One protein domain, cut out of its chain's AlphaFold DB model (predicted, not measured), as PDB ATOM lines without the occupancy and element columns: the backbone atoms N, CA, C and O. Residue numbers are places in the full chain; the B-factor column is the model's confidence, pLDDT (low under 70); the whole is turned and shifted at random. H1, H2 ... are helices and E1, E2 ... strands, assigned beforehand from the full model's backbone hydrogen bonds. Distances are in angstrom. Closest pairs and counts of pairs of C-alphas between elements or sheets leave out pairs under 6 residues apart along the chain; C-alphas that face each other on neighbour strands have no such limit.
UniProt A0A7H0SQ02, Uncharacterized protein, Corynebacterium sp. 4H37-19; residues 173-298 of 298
ATOM      1  N   SER A 173      14.412 -56.712  15.333       71.94
ATOM      2  CA  SER A 173      13.183 -57.512  15.302       71.94
ATOM      3  C   SER A 173      13.410 -58.987  15.698       71.94
ATOM      4  O   SER A 173      14.355 -59.347  16.404       71.94
ATOM      5  N   ILE A 174      12.533 -59.858  15.202       82.12
ATOM      6  CA  ILE A 174      12.505 -61.311  15.378       82.12
ATOM      7  C   ILE A 174      13.805 -61.979  14.894       82.12
ATOM      8  O   ILE A 174      14.155 -63.054  15.375       82.12
ATOM      9  N   ALA A 175      14.565 -61.362  13.983       85.44
ATOM     10  CA  ALA A 175      15.778 -61.959  13.416       85.44
ATOM     11  C   ALA A 175      16.854 -62.284  14.471       85.44
ATOM     12  O   ALA A 175      17.580 -63.264  14.312       85.44
ATOM     13  N   LEU A 176      16.925 -61.524  15.574       88.06
ATOM     14  CA  LEU A 176      17.885 -61.773  16.658       88.06
ATOM     15  C   LEU A 176      17.528 -63.003  17.518       88.06
ATOM     16  O   LEU A 176      18.399 -63.557  18.193       88.06
ATOM     17  N   SER A 177      16.281 -63.483  17.462       89.50
ATOM     18  CA  SER A 177      15.844 -64.663  18.225       89.50
ATOM     19  C   SER A 177      16.598 -65.938  17.827       89.50
ATOM     20  O   SER A 177      16.925 -66.752  18.686       89.50
ATOM     21  N   VAL A 178      16.952 -66.081  16.543       91.38
ATOM     22  CA  VAL A 178      17.685 -67.235  15.998       91.38
ATOM     23  C   VAL A 178      19.110 -67.330  16.562       91.38
ATOM     24  O   VAL A 178      19.427 -68.346  17.189       91.38
ATOM     25  N   PRO A 179      19.990 -66.315  16.403       91.12
ATOM     26  CA  PRO A 179      21.331 -66.371  16.973       91.12
ATOM     27  C   PRO A 179      21.305 -66.411  18.506       91.12
ATOM     28  O   PRO A 179      22.145 -67.094  19.092       91.12
ATOM     29  N   PHE A 180      20.331 -65.763  19.161       93.06
ATOM     30  CA  PHE A 180      20.151 -65.874  20.611       93.06
ATOM     31  C   PHE A 180      19.863 -67.318  21.037       93.06
ATOM     32  O   PHE A 180      20.550 -67.850  21.907       93.06
ATOM     33  N   TYR A 181      18.897 -67.974  20.390       94.12
ATOM     34  CA  TYR A 181      18.525 -69.359  20.670       94.12
ATOM     35  C   TYR A 181      19.713 -70.314  20.503       94.12
ATOM     36  O   TYR A 181      20.007 -71.112  21.399       94.12
ATOM     37  N   LEU A 182      20.439 -70.193  19.387       93.31
ATOM     38  CA  LEU A 182      21.612 -71.021  19.105       93.31
ATOM     39  C   LEU A 182      22.716 -70.812  20.146       93.31
ATOM     40  O   LEU A 182      23.252 -71.786  20.679       93.31
ATOM     41  N   ALA A 183      23.027 -69.556  20.477       92.00
ATOM     42  CA  ALA A 183      24.028 -69.229  21.484       92.00
ATOM     43  C   ALA A 183      23.631 -69.754  22.872       92.00
ATOM     44  O   ALA A 183      24.443 -70.379  23.553       92.00
ATOM     45  N   TRP A 184      22.374 -69.576  23.275       94.25
ATOM     46  CA  TRP A 184      21.868 -70.038  24.567       94.25
ATOM     47  C   TRP A 184      21.969 -71.563  24.702       94.25
ATOM     48  O   TRP A 184      22.437 -72.079  25.717       94.25
ATOM     49  N   ILE A 185      21.610 -72.310  23.654       92.12
ATOM     50  CA  ILE A 185      21.696 -73.779  23.646       92.12
ATOM     51  C   ILE A 185      23.134 -74.284  23.730       92.12
ATOM     52  O   ILE A 185      23.388 -75.277  24.423       92.12
ATOM     53  N   LEU A 186      24.082 -73.600  23.083       88.94
ATOM     54  CA  LEU A 186      25.502 -73.932  23.199       88.94
ATOM     55  C   LEU A 186      25.947 -73.926  24.671       88.94
ATOM     56  O   LEU A 186      26.577 -74.891  25.119       88.94
ATOM     57  N   PHE A 187      25.544 -72.913  25.446       87.56
ATOM     58  CA  PHE A 187      25.814 -72.866  26.886       87.56
ATOM     59  C   PHE A 187      25.045 -73.939  27.674       87.56
ATOM     60  O   PHE A 187      25.613 -74.561  28.579       87.56
ATOM     61  N   GLY A 188      23.803 -74.237  27.280       82.50
ATOM     62  CA  GLY A 188      22.952 -75.251  27.911       82.50
ATOM     63  C   GLY A 188      23.582 -76.640  27.990       82.50
ATOM     64  O   GLY A 188      23.443 -77.325  29.004       82.50
ATOM     65  N   SER A 189      24.365 -77.027  26.976       76.50
ATOM     66  CA  SER A 189      25.115 -78.292  26.991       76.50
ATOM     67  C   SER A 189      26.116 -78.382  28.153       76.50
ATOM     68  O   SER A 189      26.325 -79.458  28.716       76.50
ATOM     69  N   THR A 190      26.706 -77.257  28.562       79.25
ATOM     70  CA  THR A 190      27.661 -77.210  29.679       79.25
ATOM     71  C   THR A 190      26.942 -77.207  31.026       79.25
ATOM     72  O   THR A 190      27.383 -77.871  31.965       79.25
ATOM     73  N   VAL A 191      25.797 -76.524  31.110       85.06
ATOM     74  CA  VAL A 191      24.953 -76.507  32.314       85.06
ATOM     75  C   VAL A 191      24.376 -77.891  32.614       85.06
ATOM     76  O   VAL A 191      24.445 -78.347  33.754       85.06
ATOM     77  N   ALA A 192      23.888 -78.608  31.600       82.56
ATOM     78  CA  ALA A 192      23.387 -79.972  31.764       82.56
ATOM     79  C   ALA A 192      24.493 -80.940  32.236       82.56
ATOM     80  O   ALA A 192      24.290 -81.695  33.193       82.56
ATOM     81  N   LYS A 193      25.702 -80.840  31.657       79.44
ATOM     82  CA  LYS A 193      26.884 -81.616  32.079       79.44
ATOM     83  C   LYS A 193      27.277 -81.366  33.538       79.44
ATOM     84  O   LYS A 193      27.747 -82.289  34.203       79.44
ATOM     85  N   ALA A 194      27.055 -80.164  34.078       83.06
ATOM     86  CA  ALA A 194      27.347 -79.884  35.486       83.06
ATOM     87  C   ALA A 194      26.530 -80.778  36.440       83.06
ATOM     88  O   ALA A 194      27.053 -81.216  37.469       83.06
ATOM     89  N   GLY A 195      25.292 -81.117  36.069       82.38
ATOM     90  CA  GLY A 195      24.421 -82.043  36.802       82.38
ATOM     91  C   GLY A 195      24.571 -83.517  36.433       82.38
ATOM     92  O   GLY A 195      23.828 -84.332  36.980       82.38
ATOM     93  N   ASP A 196      25.483 -83.881  35.523       83.75
ATOM     94  CA  ASP A 196      25.660 -85.276  35.119       83.75
ATOM     95  C   ASP A 196      26.456 -86.051  36.184       83.75
ATOM     96  O   ASP A 196      27.640 -85.801  36.440       83.75
ATOM     97  N   PHE A 197      25.779 -86.996  36.830       83.56
ATOM     98  CA  PHE A 197      26.350 -87.917  37.812       83.56
ATOM     99  C   PHE A 197      26.265 -89.378  37.351       83.56
ATOM    100  O   PHE A 197      26.412 -90.284  38.170       83.56
ATOM    101  N   GLN A 198      26.039 -89.632  36.057       79.94
ATOM    102  CA  GLN A 198      25.913 -90.999  35.538       79.94
ATOM    103  C   GLN A 198      27.204 -91.811  35.694       79.94
ATOM    104  O   GLN A 198      27.133 -93.003  35.967       79.94
ATOM    105  N   LEU A 199      28.375 -91.163  35.625       78.06
ATOM    106  CA  LEU A 199      29.672 -91.802  35.907       78.06
ATOM    107  C   LEU A 199      29.824 -92.261  37.367       78.06
ATOM    108  O   LEU A 199      30.701 -93.057  37.669       78.06
ATOM    109  N   LEU A 200      28.977 -91.763  38.273       80.00
ATOM    110  CA  LEU A 200      28.902 -92.202  39.669       80.00
ATOM    111  C   LEU A 200      27.726 -93.168  39.896       80.00
ATOM    112  O   LEU A 200      27.255 -93.290  41.024       80.00
ATOM    113  N   HIS A 201      27.184 -93.764  38.824       79.06
ATOM    114  CA  HIS A 201      25.980 -94.606  38.837       79.06
ATOM    115  C   HIS A 201      24.794 -93.967  39.584       79.06
ATOM    116  O   HIS A 201      23.982 -94.641  40.213       79.06
ATOM    117  N   SER A 202      24.694 -92.634  39.535       81.31
ATOM    118  CA  SER A 202      23.671 -91.878  40.252       81.31
ATOM    119  C   SER A 202      22.503 -91.471  39.354       81.31
ATOM    120  O   SER A 202      22.585 -91.497  38.127       81.31
ATOM    121  N   SER A 203      21.406 -91.044  39.986       83.25
ATOM    122  CA  SER A 203      20.188 -90.596  39.302       83.25
ATOM    123  C   SER A 203      20.459 -89.477  38.275       83.25
ATOM    124  O   SER A 203      21.160 -88.516  38.608       83.25
ATOM    125  N   PRO A 204      19.845 -89.523  37.073       84.00
ATOM    126  CA  PRO A 204      19.952 -88.469  36.059       84.00
ATOM    127  C   PRO A 204      19.115 -87.217  36.378       84.00
ATOM    128  O   PRO A 204      19.211 -86.221  35.660       84.00
ATOM    129  N   ARG A 205      18.300 -87.244  37.445       87.75
ATOM    130  CA  ARG A 205      17.379 -86.153  37.812       87.75
ATOM    131  C   ARG A 205      18.046 -84.772  37.904       87.75
ATOM    132  O   ARG A 205      17.482 -83.837  37.345       87.75
ATOM    133  N   PRO A 206      19.225 -84.591  38.538       87.94
ATOM    134  CA  PRO A 206      19.822 -83.261  38.654       87.94
ATOM    135  C   PRO A 206      20.168 -82.642  37.296       87.94
ATOM    136  O   PRO A 206      19.939 -81.454  37.085       87.94
ATOM    137  N   ARG A 207      20.647 -83.453  36.345       88.81
ATOM    138  CA  ARG A 207      20.888 -83.031  34.959       88.81
ATOM    139  C   ARG A 207      19.596 -82.596  34.266       88.81
ATOM    140  O   ARG A 207      19.578 -81.545  33.635       88.81
ATOM    141  N   GLN A 208      18.523 -83.376  34.401       89.69
ATOM    142  CA  GLN A 208      17.221 -83.054  33.801       89.69
ATOM    143  C   GLN A 208      16.631 -81.761  34.376       89.69
ATOM    144  O   GLN A 208      16.161 -80.917  33.619       89.69
ATOM    145  N   ILE A 209      16.718 -81.573  35.698       90.88
ATOM    146  CA  ILE A 209      16.269 -80.350  36.377       90.88
ATOM    147  C   ILE A 209      17.052 -79.135  35.868       90.88
ATOM    148  O   ILE A 209      16.444 -78.128  35.514       90.88
ATOM    149  N   LEU A 210      18.383 -79.222  35.773       91.12
ATOM    150  CA  LEU A 210      19.200 -78.121  35.255       91.12
ATOM    151  C   LEU A 210      18.885 -77.794  33.793       91.12
ATOM    152  O   LEU A 210      18.798 -76.620  33.447       91.12
ATOM    153  N   ALA A 211      18.686 -78.808  32.947       91.81
ATOM    154  CA  ALA A 211      18.300 -78.603  31.554       91.81
ATOM    155  C   ALA A 211      16.933 -77.905  31.442       91.81
ATOM    156  O   ALA A 211      16.794 -76.960  30.666       91.81
ATOM    157  N   ALA A 212      15.953 -78.316  32.253       93.44
ATOM    158  CA  ALA A 212      14.633 -77.694  32.301       93.44
ATOM    159  C   ALA A 212      14.696 -76.241  32.800       93.44
ATOM    160  O   ALA A 212      14.150 -75.355  32.150       93.44
ATOM    161  N   LEU A 213      15.414 -75.970  33.896       93.88
ATOM    162  CA  LEU A 213      15.604 -74.608  34.414       93.88
ATOM    163  C   LEU A 213      16.304 -73.707  33.391       93.88
ATOM    164  O   LEU A 213      15.881 -72.578  33.162       93.88
ATOM    165  N   HIS A 214      17.345 -74.214  32.734       94.25
ATOM    166  CA  HIS A 214      18.060 -73.488  31.690       94.25
ATOM    167  C   HIS A 214      17.166 -73.168  30.479       94.25
ATOM    168  O   HIS A 214      17.229 -72.064  29.931       94.25
ATOM    169  N   ALA A 215      16.334 -74.124  30.060       95.25
ATOM    170  CA  ALA A 215      15.377 -73.929  28.978       95.25
ATOM    171  C   ALA A 215      14.293 -72.907  29.350       95.25
ATOM    172  O   ALA A 215      13.988 -72.028  28.548       95.25
ATOM    173  N   LEU A 216      13.774 -72.972  30.581       96.38
ATOM    174  CA  LEU A 216      12.798 -72.015  31.105       96.38
ATOM    175  C   LEU A 216      13.359 -70.593  31.164       96.38
ATOM    176  O   LEU A 216      12.662 -69.662  30.779       96.38
ATOM    177  N   LEU A 217      14.615 -70.411  31.583       95.44
ATOM    178  CA  LEU A 217      15.258 -69.092  31.602       95.44
ATOM    179  C   LEU A 217      15.406 -68.501  30.192       95.44
ATOM    180  O   LEU A 217      15.068 -67.339  29.975       95.44
ATOM    181  N   GLY A 218      15.849 -69.308  29.221       94.75
ATOM    182  CA  GLY A 218      15.939 -68.876  27.821       94.75
ATOM    183  C   GLY A 218      14.571 -68.530  27.235       94.75
ATOM    184  O   GLY A 218      14.417 -67.514  26.554       94.75
ATOM    185  N   ALA A 219      13.553 -69.329  27.558       95.81
ATOM    186  CA  ALA A 219      12.184 -69.089  27.128       95.81
ATOM    187  C   ALA A 219      11.562 -67.853  27.776       95.81
ATOM    188  O   ALA A 219      10.885 -67.100  27.083       95.81
ATOM    189  N   ALA A 220      11.820 -67.603  29.060       95.88
ATOM    190  CA  ALA A 220      11.358 -66.408  29.757       95.88
ATOM    191  C   ALA A 220      11.946 -65.139  29.129       95.88
ATOM    192  O   ALA A 220      11.197 -64.214  28.828       95.88
ATOM    193  N   LEU A 221      13.254 -65.124  28.841       94.00
ATOM    194  CA  LEU A 221      13.893 -64.012  28.131       94.00
ATOM    195  C   LEU A 221      13.319 -63.830  26.724       94.00
ATOM    196  O   LEU A 221      12.991 -62.717  26.330       94.00
ATOM    197  N   THR A 222      13.141 -64.922  25.982       93.25
ATOM    198  CA  THR A 222      12.591 -64.862  24.620       93.25
ATOM    199  C   THR A 222      11.147 -64.351  24.617       93.25
ATOM    200  O   THR A 222      10.770 -63.540  23.777       93.25
ATOM    201  N   THR A 223      10.351 -64.780  25.595       92.38
ATOM    202  CA  THR A 223       8.968 -64.331  25.796       92.38
ATOM    203  C   THR A 223       8.918 -62.859  26.183       92.38
ATOM    204  O   THR A 223       8.103 -62.121  25.646       92.38
ATOM    205  N   ALA A 224       9.810 -62.411  27.067       91.56
ATOM    206  CA  ALA A 224       9.874 -61.017  27.491       91.56
ATOM    207  C   ALA A 224      10.304 -60.068  26.361       91.56
ATOM    208  O   ALA A 224       9.818 -58.945  26.296       91.56
ATOM    209  N   LEU A 225      11.212 -60.507  25.484       90.94
ATOM    210  CA  LEU A 225      11.778 -59.664  24.424       90.94
ATOM    211  C   LEU A 225      10.988 -59.711  23.110       90.94
ATOM    212  O   LEU A 225      10.989 -58.726  22.375       90.94
ATOM    213  N   TRP A 226      10.339 -60.837  22.806       91.25
ATOM    214  CA  TRP A 226       9.672 -61.065  21.518       91.25
ATOM    215  C   TRP A 226       8.269 -61.677  21.642       91.25
ATOM    216  O   TRP A 226       7.764 -62.238  20.676       91.25
ATOM    217  N   SER A 227       7.635 -61.617  22.815       88.50
ATOM    218  CA  SER A 227       6.238 -62.044  23.033       88.50
ATOM    219  C   SER A 227       5.920 -63.491  22.619       88.50
ATOM    220  O   SER A 227       4.779 -63.831  22.313       88.50
ATOM    221  N   SER A 228       6.918 -64.379  22.615       88.69
ATOM    222  CA  SER A 228       6.741 -65.792  22.257       88.69
ATOM    223  C   SER A 228       5.916 -66.559  23.305       88.69
ATOM    224  O   SER A 228       6.056 -66.272  24.491       88.69
ATOM    225  N   PRO A 229       5.153 -67.607  22.949       91.62
ATOM    226  CA  PRO A 229       4.460 -68.428  23.941       91.62
ATOM    227  C   PRO A 229       5.446 -69.240  24.798       91.62
ATOM    228  O   PRO A 229       6.102 -70.167  24.316       91.62
ATOM    229  N   LEU A 230       5.501 -68.925  26.099       93.06
ATOM    230  CA  LEU A 230       6.502 -69.429  27.051       93.06
ATOM    231  C   LEU A 230       6.685 -70.952  27.023       93.06
ATOM    232  O   LEU A 230       7.817 -71.432  26.958       93.06
ATOM    233  N   ILE A 231       5.586 -71.713  27.074       94.19
ATOM    234  CA  ILE A 231       5.630 -73.181  27.166       94.19
ATOM    235  C   ILE A 231       6.253 -73.780  25.903       94.19
ATOM    236  O   ILE A 231       7.156 -74.612  25.989       94.19
ATOM    237  N   LEU A 232       5.801 -73.340  24.728       93.31
ATOM    238  CA  LEU A 232       6.292 -73.867  23.460       93.31
ATOM    239  C   LEU A 232       7.756 -73.476  23.237       93.31
ATOM    240  O   LEU A 232       8.571 -74.324  22.878       93.31
ATOM    241  N   THR A 233       8.122 -72.234  23.555       93.31
ATOM    242  CA  THR A 233       9.514 -71.781  23.513       93.31
ATOM    243  C   THR A 233      10.399 -72.595  24.466       93.31
ATOM    244  O   THR A 233      11.482 -73.033  24.076       93.31
ATOM    245  N   ALA A 234       9.938 -72.890  25.687       95.50
ATOM    246  CA  ALA A 234      10.673 -73.725  26.639       95.50
ATOM    247  C   ALA A 234      10.902 -75.150  26.117       95.50
ATOM    248  O   ALA A 234      12.002 -75.685  26.272       95.50
ATOM    249  N   LEU A 235       9.913 -75.747  25.443       95.50
ATOM    250  CA  LEU A 235      10.071 -77.054  24.800       95.50
ATOM    251  C   LEU A 235      11.121 -77.012  23.683       95.50
ATOM    252  O   LEU A 235      11.970 -77.901  23.623       95.50
ATOM    253  N   LEU A 236      11.131 -75.965  22.850       95.00
ATOM    254  CA  LEU A 236      12.144 -75.797  21.803       95.00
ATOM    255  C   LEU A 236      13.556 -75.702  22.393       95.00
ATOM    256  O   LEU A 236      14.473 -76.364  21.899       95.00
ATOM    257  N   PHE A 237      13.749 -74.922  23.461       95.31
ATOM    258  CA  PHE A 237      15.041 -74.834  24.150       95.31
ATOM    259  C   PHE A 237      15.456 -76.164  24.783       95.31
ATOM    260  O   PHE A 237      16.626 -76.544  24.703       95.31
ATOM    261  N   LEU A 238      14.513 -76.884  25.394       94.69
ATOM    262  CA  LEU A 238      14.780 -78.165  26.041       94.69
ATOM    263  C   LEU A 238      15.189 -79.232  25.019       94.69
ATOM    264  O   LEU A 238      16.219 -79.884  25.195       94.69
ATOM    265  N   ILE A 239      14.422 -79.389  23.937       93.50
ATOM    266  CA  ILE A 239      14.692 -80.378  22.885       93.50
ATOM    267  C   ILE A 239      16.023 -80.066  22.200       93.50
ATOM    268  O   ILE A 239      16.869 -80.953  22.077       93.50
ATOM    269  N   GLY A 240      16.248 -78.808  21.806       92.25
ATOM    270  CA  GLY A 240      17.497 -78.396  21.165       92.25
ATOM    271  C   GLY A 240      18.713 -78.566  22.083       92.25
ATOM    272  O   GLY A 240      19.741 -79.089  21.654       92.25
ATOM    273  N   GLY A 241      18.574 -78.223  23.368       91.12
ATOM    274  CA  GLY A 241      19.602 -78.430  24.389       91.12
ATOM    275  C   GLY A 241      19.980 -79.898  24.575       91.12
ATOM    276  O   GLY A 241      21.160 -80.244  24.521       91.12
ATOM    277  N   LEU A 242      18.987 -80.778  24.741       90.00
ATOM    278  CA  LEU A 242      19.207 -82.216  24.918       90.00
ATOM    279  C   LEU A 242      19.768 -82.880  23.653       90.00
ATOM    280  O   LEU A 242      20.641 -83.745  23.752       90.00
ATOM    281  N   ALA A 243      19.302 -82.471  22.470       90.75
ATOM    282  CA  ALA A 243      19.810 -82.962  21.192       90.75
ATOM    283  C   ALA A 243      21.291 -82.610  21.006       90.75
ATOM    284  O   ALA A 243      22.109 -83.488  20.708       90.75
ATOM    285  N   LEU A 244      21.652 -81.346  21.257       90.12
ATOM    286  CA  LEU A 244      23.035 -80.891  21.181       90.12
ATOM    287  C   LEU A 244      23.914 -81.601  22.216       90.12
ATOM    288  O   LEU A 244      25.014 -82.055  21.897       90.12
ATOM    289  N   GLU A 245      23.433 -81.721  23.453       87.62
ATOM    290  CA  GLU A 245      24.155 -82.408  24.519       87.62
ATOM    291  C   GLU A 245      24.428 -83.870  24.153       87.62
ATOM    292  O   GLU A 245      25.559 -84.333  24.299       87.62
ATOM    293  N   LYS A 246      23.420 -84.587  23.638       87.25
ATOM    294  CA  LYS A 246      23.558 -85.977  23.186       87.25
ATOM    295  C   LYS A 246      24.625 -86.095  22.097       87.25
ATOM    296  O   LYS A 246      25.488 -86.964  22.196       87.25
ATOM    297  N   ALA A 247      24.608 -85.200  21.110       86.75
ATOM    298  CA  ALA A 247      25.577 -85.193  20.016       86.75
ATOM    299  C   ALA A 247      27.006 -84.827  20.463       86.75
ATOM    300  O   ALA A 247      27.975 -85.300  19.873       86.75
ATOM    301  N   ARG A 248      27.155 -84.008  21.513       83.88
ATOM    302  CA  ARG A 248      28.449 -83.534  22.050       83.88
ATOM    303  C   ARG A 248      28.855 -84.209  23.360       83.88
ATOM    304  O   ARG A 248      29.666 -83.671  24.127       83.88
ATOM    305  N   ARG A 249      28.263 -85.365  23.659       78.56
ATOM    306  CA  ARG A 249      28.535 -86.100  24.893       78.56
ATOM    307  C   ARG A 249      29.911 -86.751  24.864       78.56
ATOM    308  O   ARG A 249      30.627 -86.684  25.858       78.56
ATOM    309  N   THR A 250      30.262 -87.357  23.735       77.12
ATOM    310  CA  THR A 250      31.545 -88.030  23.546       77.12
ATOM    311  C   THR A 250      32.598 -87.040  23.051       77.12
ATOM    312  O   THR A 250      32.319 -86.284  22.107       77.12
ATOM    313  N   PRO A 251      33.792 -87.004  23.673       75.56
ATOM    314  CA  PRO A 251      34.918 -86.276  23.110       75.56
ATOM    315  C   PRO A 251      35.276 -86.882  21.751       75.56
ATOM    316  O   PRO A 251      35.120 -88.083  21.532       75.56
ATOM    317  N   VAL A 252      35.702 -86.024  20.832       79.19
ATOM    318  CA  VAL A 252      36.168 -86.412  19.499       79.19
ATOM    319  C   VAL A 252      37.544 -85.814  19.283       79.19
ATOM    320  O   VAL A 252      37.767 -84.644  19.621       79.19
ATOM    321  N   SER A 253      38.419 -86.633  18.708       78.31
ATOM    322  CA  SER A 253      39.702 -86.244  18.149       78.31
ATOM    323  C   SER A 253      39.693 -86.502  16.642       78.31
ATOM    324  O   SER A 253      39.174 -87.516  16.173       78.31
ATOM    325  N   ILE A 254      40.240 -85.563  15.881       78.12
ATOM    326  CA  ILE A 254      40.467 -85.707  14.445       78.12
ATOM    327  C   ILE A 254      41.880 -86.266  14.256       78.12
ATOM    328  O   ILE A 254      42.842 -85.722  14.798       78.12
ATOM    329  N   THR A 255      42.005 -87.352  13.495       74.69
ATOM    330  CA  THR A 255      43.282 -88.041  13.240       74.69
ATOM    331  C   THR A 255      43.963 -87.622  11.933       74.69
ATOM    332  O   THR A 255      45.137 -87.928  11.748       74.69
ATOM    333  N   GLY A 256      43.269 -86.899  11.050       70.94
ATOM    334  CA  GLY A 256      43.811 -86.374   9.795       70.94
ATOM    335  C   GLY A 256      42.994 -85.188   9.284       70.94
ATOM    336  O   GLY A 256      41.811 -85.082   9.595       70.94
ATOM    337  N   LEU A 257      43.638 -84.290   8.538       73.38
ATOM    338  CA  LEU A 257      43.001 -83.131   7.912       73.38
ATOM    339  C   LEU A 257      42.957 -83.350   6.405       73.38
ATOM    340  O   LEU A 257      44.003 -83.557   5.789       73.38
ATOM    341  N   THR A 258      41.762 -83.307   5.825       77.19
ATOM    342  CA  THR A 258      41.596 -83.189   4.381       77.19
ATOM    343  C   THR A 258      41.240 -81.747   4.062       77.19
ATOM    344  O   THR A 258      40.162 -81.237   4.387       77.19
ATOM    345  N   ASP A 259      42.200 -81.061   3.452       75.88
ATOM    346  CA  ASP A 259      42.007 -79.699   2.990       75.88
ATOM    347  C   ASP A 259      41.196 -79.727   1.698       75.88
ATOM    348  O   ASP A 259      41.594 -80.333   0.701       75.88
ATOM    349  N   VAL A 260      40.050 -79.055   1.724       75.38
ATOM    350  CA  VAL A 260      39.255 -78.796   0.526       75.38
ATOM    351  C   VAL A 260      39.424 -77.324   0.172       75.38
ATOM    352  O   VAL A 260      39.251 -76.449   1.025       75.38
ATOM    353  N   ASP A 261      39.790 -77.048  -1.079       74.62
ATOM    354  CA  ASP A 261      39.775 -75.690  -1.623       74.62
ATOM    355  C   ASP A 261      38.314 -75.232  -1.724       74.62
ATOM    356  O   ASP A 261      37.514 -75.818  -2.457       74.62
ATOM    357  N   VAL A 262      37.944 -74.212  -0.949       71.62
ATOM    358  CA  VAL A 262      36.588 -73.634  -0.961       71.62
ATOM    359  C   VAL A 262      36.390 -72.641  -2.116       71.62
ATOM    360  O   VAL A 262      35.335 -72.014  -2.221       71.62
ATOM    361  N   GLY A 263      37.382 -72.512  -3.003       57.22
ATOM    362  CA  GLY A 263      37.471 -71.434  -3.972       57.22
ATOM    363  C   GLY A 263      37.994 -70.162  -3.304       57.22
ATOM    364  O   GLY A 263      37.904 -69.989  -2.089       57.22
ATOM    365  N   TYR A 264      38.557 -69.253  -4.103       65.19
ATOM    366  CA  TYR A 264      39.242 -68.028  -3.650       65.19
ATOM    367  C   TYR A 264      40.608 -68.246  -2.971       65.19
ATOM    368  O   TYR A 264      41.116 -67.335  -2.318       65.19
ATOM    369  N   GLY A 265      41.231 -69.420  -3.148       64.44
ATOM    370  CA  GLY A 265      42.564 -69.711  -2.603       64.44
ATOM    371  C   GLY A 265      42.574 -69.896  -1.084       64.44
ATOM    372  O   GLY A 265      43.608 -69.713  -0.441       64.44
ATOM    373  N   ILE A 266      41.417 -70.224  -0.507       64.62
ATOM    374  CA  ILE A 266      41.253 -70.534   0.909       64.62
ATOM    375  C   ILE A 266      41.065 -72.047   1.004       64.62
ATOM    376  O   ILE A 266      40.151 -72.602   0.403       64.62
ATOM    377  N   THR A 267      41.915 -72.724   1.768       70.75
ATOM    378  CA  THR A 267      41.700 -74.127   2.124       70.75
ATOM    379  C   THR A 267      40.981 -74.198   3.462       70.75
ATOM    380  O   THR A 267      41.344 -73.511   4.422       70.75
ATOM    381  N   ALA A 268      39.922 -75.001   3.522       66.19
ATOM    382  CA  ALA A 268      39.178 -75.241   4.748       66.19
ATOM    383  C   ALA A 268      39.238 -76.736   5.089       66.19
ATOM    384  O   ALA A 268      38.716 -77.551   4.322       66.19
ATOM    385  N   PRO A 269      39.822 -77.119   6.237       74.25
ATOM    386  CA  PRO A 269      39.769 -78.499   6.694       74.25
ATOM    387  C   PRO A 269      38.328 -78.863   7.065       74.25
ATOM    388  O   PRO A 269      37.742 -78.325   8.016       74.25
ATOM    389  N   THR A 270      37.731 -79.770   6.296       75.00
ATOM    390  CA  THR A 270      36.312 -80.138   6.441       75.00
ATOM    391  C   THR A 270      36.021 -80.811   7.778       75.00
ATOM    392  O   THR A 270      34.932 -80.660   8.339       75.00
ATOM    393  N   GLU A 271      37.017 -81.477   8.356       79.69
ATOM    394  CA  GLU A 271      36.917 -82.134   9.649       79.69
ATOM    395  C   GLU A 271      36.758 -81.127  10.787       79.69
ATOM    396  O   GLU A 271      35.991 -81.387  11.715       79.69
ATOM    397  N   LEU A 272      37.401 -79.952  10.709       74.12
ATOM    398  CA  LEU A 272      37.196 -78.885  11.696       74.12
ATOM    399  C   LEU A 272      35.766 -78.343  11.623       74.12
ATOM    400  O   LEU A 272      35.115 -78.168  12.657       74.12
ATOM    401  N   LEU A 273      35.245 -78.127  10.412       76.19
ATOM    402  CA  LEU A 273      33.859 -77.693  10.215       76.19
ATOM    403  C   LEU A 273      32.872 -78.730  10.757       76.19
ATOM    404  O   LEU A 273      31.925 -78.372  11.460       76.19
ATOM    405  N   HIS A 274      33.118 -80.015  10.502       80.94
ATOM    406  CA  HIS A 274      32.303 -81.097  11.041       80.94
ATOM    407  C   HIS A 274      32.377 -81.156  12.573       80.94
ATOM    408  O   HIS A 274      31.346 -81.264  13.239       80.94
ATOM    409  N   LEU A 275      33.573 -81.030  13.151       81.06
ATOM    410  CA  LEU A 275      33.795 -81.084  14.595       81.06
ATOM    411  C   LEU A 275      33.048 -79.969  15.335       81.06
ATOM    412  O   LEU A 275      32.330 -80.246  16.301       81.06
ATOM    413  N   TYR A 276      33.176 -78.723  14.868       77.50
ATOM    414  CA  TYR A 276      32.486 -77.576  15.467       77.50
ATOM    415  C   TYR A 276      30.991 -77.537  15.116       77.50
ATOM    416  O   TYR A 276      30.180 -77.100  15.940       77.50
ATOM    417  N   GLY A 277      30.608 -78.041  13.940       81.56
ATOM    418  CA  GLY A 277      29.225 -78.155  13.470       81.56
ATOM    419  C   GLY A 277      28.430 -79.302  14.103       81.56
ATOM    420  O   GLY A 277      27.196 -79.306  14.071       81.56
ATOM    421  N   ARG A 278      29.111 -80.273  14.724       85.81
ATOM    422  CA  ARG A 278      28.493 -81.494  15.248       85.81
ATOM    423  C   ARG A 278      27.350 -81.194  16.218       85.81
ATOM    424  O   ARG A 278      27.524 -80.515  17.239       85.81
ATOM    425  N   GLY A 279      26.183 -81.757  15.905       84.50
ATOM    426  CA  GLY A 279      24.973 -81.661  16.721       84.50
ATOM    427  C   GLY A 279      24.169 -80.372  16.560       84.50
ATOM    428  O   GLY A 279      23.176 -80.220  17.265       84.50
ATOM    429  N   LEU A 280      24.563 -79.456  15.665       88.06
ATOM    430  CA  LEU A 280      23.851 -78.189  15.454       88.06
ATOM    431  C   LEU A 280      22.635 -78.298  14.531       88.06
ATOM    432  O   LEU A 280      21.816 -77.389  14.540       88.06
ATOM    433  N   THR A 281      22.469 -79.391  13.785       90.44
ATOM    434  CA  THR A 281      21.370 -79.555  12.816       90.44
ATOM    435  C   THR A 281      19.988 -79.404  13.455       90.44
ATOM    436  O   THR A 281      19.187 -78.592  13.002       90.44
ATOM    437  N   ILE A 282      19.722 -80.133  14.544       92.19
ATOM    438  CA  ILE A 282      18.441 -80.065  15.261       92.19
ATOM    439  C   ILE A 282      18.219 -78.666  15.865       92.19
ATOM    440  O   ILE A 282      17.187 -78.070  15.559       92.19
ATOM    441  N   PRO A 283      19.153 -78.087  16.653       92.31
ATOM    442  CA  PRO A 283      19.035 -76.699  17.097       92.31
ATOM    443  C   PRO A 283      18.788 -75.711  15.953       92.31
ATOM    444  O   PRO A 283      17.970 -74.816  16.100       92.31
ATOM    445  N   PHE A 284      19.437 -75.871  14.801       92.00
ATOM    446  CA  PHE A 284      19.248 -74.971  13.666       92.00
ATOM    447  C   PHE A 284      17.811 -75.019  13.139       92.00
ATOM    448  O   PHE A 284      17.172 -73.978  13.028       92.00
ATOM    449  N   ILE A 285      17.261 -76.216  12.922       93.81
ATOM    450  CA  ILE A 285      15.862 -76.405  12.500       93.81
ATOM    451  C   ILE A 285      14.895 -75.798  13.528       93.81
ATOM    452  O   ILE A 285      13.975 -75.065  13.165       93.81
ATOM    453  N   LEU A 286      15.118 -76.058  14.819       94.00
ATOM    454  CA  LEU A 286      14.275 -75.524  15.891       94.00
ATOM    455  C   LEU A 286      14.394 -74.002  16.036       94.00
ATOM    456  O   LEU A 286      13.415 -73.364  16.414       94.00
ATOM    457  N   ALA A 287      15.540 -73.409  15.696       92.44
ATOM    458  CA  ALA A 287      15.719 -71.961  15.683       92.44
ATOM    459  C   ALA A 287      14.840 -71.296  14.612       92.44
ATOM    460  O   ALA A 287      14.215 -70.274  14.884       92.44
ATOM    461  N   PHE A 288      14.716 -71.901  13.422       91.19
ATOM    462  CA  PHE A 288      13.740 -71.443  12.424       91.19
ATOM    463  C   PHE A 288      12.306 -71.657  12.898       91.19
ATOM    464  O   PHE A 288      11.474 -70.769  12.728       91.19
ATOM    465  N   GLY A 289      12.022 -72.790  13.545       90.31
ATOM    466  CA  GLY A 289      10.728 -73.026  14.186       90.31
ATOM    467  C   GLY A 289      10.369 -71.923  15.186       90.31
ATOM    468  O   GLY A 289       9.259 -71.400  15.148       90.31
ATOM    469  N   LEU A 290      11.327 -71.504  16.018       90.62
ATOM    470  CA  LEU A 290      11.169 -70.388  16.949       90.62
ATOM    471  C   LEU A 290      10.939 -69.056  16.222       90.62
ATOM    472  O   LEU A 290      10.054 -68.301  16.609       90.62
ATOM    473  N   TYR A 291      11.699 -68.777  15.162       91.81
ATOM    474  CA  TYR A 291      11.515 -67.574  14.348       91.81
ATOM    475  C   TYR A 291      10.089 -67.484  13.790       91.81
ATOM    476  O   TYR A 291       9.429 -66.454  13.930       91.81
ATOM    477  N   PHE A 292       9.587 -68.571  13.194       90.56
ATOM    478  CA  PHE A 292       8.217 -68.620  12.682       90.56
ATOM    479  C   PHE A 292       7.190 -68.503  13.800       90.56
ATOM    480  O   PHE A 292       6.209 -67.782  13.636       90.56
ATOM    481  N   LEU A 293       7.428 -69.160  14.933       89.06
ATOM    482  CA  LEU A 293       6.548 -69.089  16.091       89.06
ATOM    483  C   LEU A 293       6.386 -67.652  16.592       89.06
ATOM    484  O   LEU A 293       5.264 -67.201  16.796       89.06
ATOM    485  N   ILE A 294       7.495 -66.934  16.755       87.94
ATOM    486  CA  ILE A 294       7.484 -65.533  17.179       87.94
ATOM    487  C   ILE A 294       6.759 -64.675  16.140       87.94
ATOM    488  O   ILE A 294       5.897 -63.884  16.499       87.94
ATOM    489  N   ARG A 295       7.056 -64.873  14.849       88.62
ATOM    490  CA  ARG A 295       6.474 -64.089  13.749       88.62
ATOM    491  C   ARG A 295       4.956 -64.193  13.625       88.62
ATOM    492  O   ARG A 295       4.350 -63.256  13.130       88.62
ATOM    493  N   HIS A 296       4.362 -65.315  14.018       84.50
ATOM    494  CA  HIS A 296       2.907 -65.499  13.971       84.50
ATOM    495  C   HIS A 296       2.221 -65.177  15.307       84.50
ATOM    496  O   HIS A 296       0.995 -65.139  15.357       84.50
ATOM    497  N   ALA A 297       2.990 -64.988  16.383       77.69
ATOM    498  CA  ALA A 297       2.477 -64.608  17.699       77.69
ATOM    499  C   ALA A 297       2.452 -63.081  17.918       77.69
ATOM    500  O   ALA A 297       1.715 -62.618  18.788       77.69
ATOM    501  N   SER A 298       3.264 -62.330  17.163       67.50
ATOM    502  CA  SER A 298       3.334 -60.859  17.142       67.50
ATOM    503  C   SER A 298       2.362 -60.241  16.146       67.50
ATOM    504  O   SER A 298       1.730 -59.227  16.505       67.50
TER     505      SER A 298
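What this domain is: This is residues 173 to 298 of the 298 residues of an uncharacterized protein of Corynebacterium sp. 4H37-19 (UniProt A0A7H0SQ02). Four long helices pack in two crossed layers of two: H1 and H2 side by side as a helical hairpin, and H3 and H5 side by side over one face of that pair, crossing it at steep tilts. Between H3 and H5 the backbone makes a loose arm away from this body, holding the small hairpin of E1 and E2 and the short helix H4, which touches no helix. The printed part has 126 residues, with five named helices and two named strands in the order H1 H2 H3 E1 E2 H4 H5, and its class is mostly helix. The two strands make an antiparallel sheet, E1 - E2. The whole is flat, spanning 45 by 44 by 15 A, and only just loose, close to compact, with a radius of gyration of the C-alphas of 17.0 A.

How they stand to each other: H1, residues 173 to 194, touches H2, residues 205 to 226, at a shallow tilt of 15 degrees, opposite ways; their closest C-alphas, of Ala 192 and Arg 207, are 5.1 A apart. H3, residues 230 to 247, touches H2 at a steep tilt of 49 degrees, closest at the C-alphas of Ala 219 and Ala 234, 4.9 A. With residues 237 to 245 alone, H3 touches H1, closest at the C-alphas of Ser 189 and Glu 245, 4.9 A. E1, residues 259 to 261, and E2, residues 267 to 269, are an antiparallel hairpin, with N 268 and O 260 within hydrogen-bond range at 3.0 A. H4, residues 270 to 277, is apart from H1, H2 and H3. H5, residues 281 to 297, touches H3 at a shallow tilt of 9 degrees, opposite ways, closest at the C-alphas of Gly 240 and Pro 283, 4.7 A. H5 touches H1 at a steep tilt of 45 degrees, closest at the C-alphas of Val 178 and Ala 287, 5.1 A. Every O i to N i+4 pair is within hydrogen-bond range in H2, H3, H4 and H5, and 14 of 18 are in H1.

Where its parts are: H1 begins at C-alpha 173, (13.183, -57.512, 15.302), runs 33.3 A and has a kink of 29 degrees near residue 184. H2 is 30.9 A long, H3 25.7 A and H4 10.2 A. E1 begins at C-alpha 259, (42.007, -79.699, 2.990). H5, 24.6 A long, ends at C-alpha 297, (2.477, -64.608, 17.699).

The domain as a whole: The two C-alphas farthest apart, of Ser 202 and Tyr 264, are 52.3 A apart. The printed part has no cut. The link from H3 to E1, 11 residues, is long. The mean pLDDT of the printed part is 85.5, and residues 263 to 266, 268 and 298 are under 70.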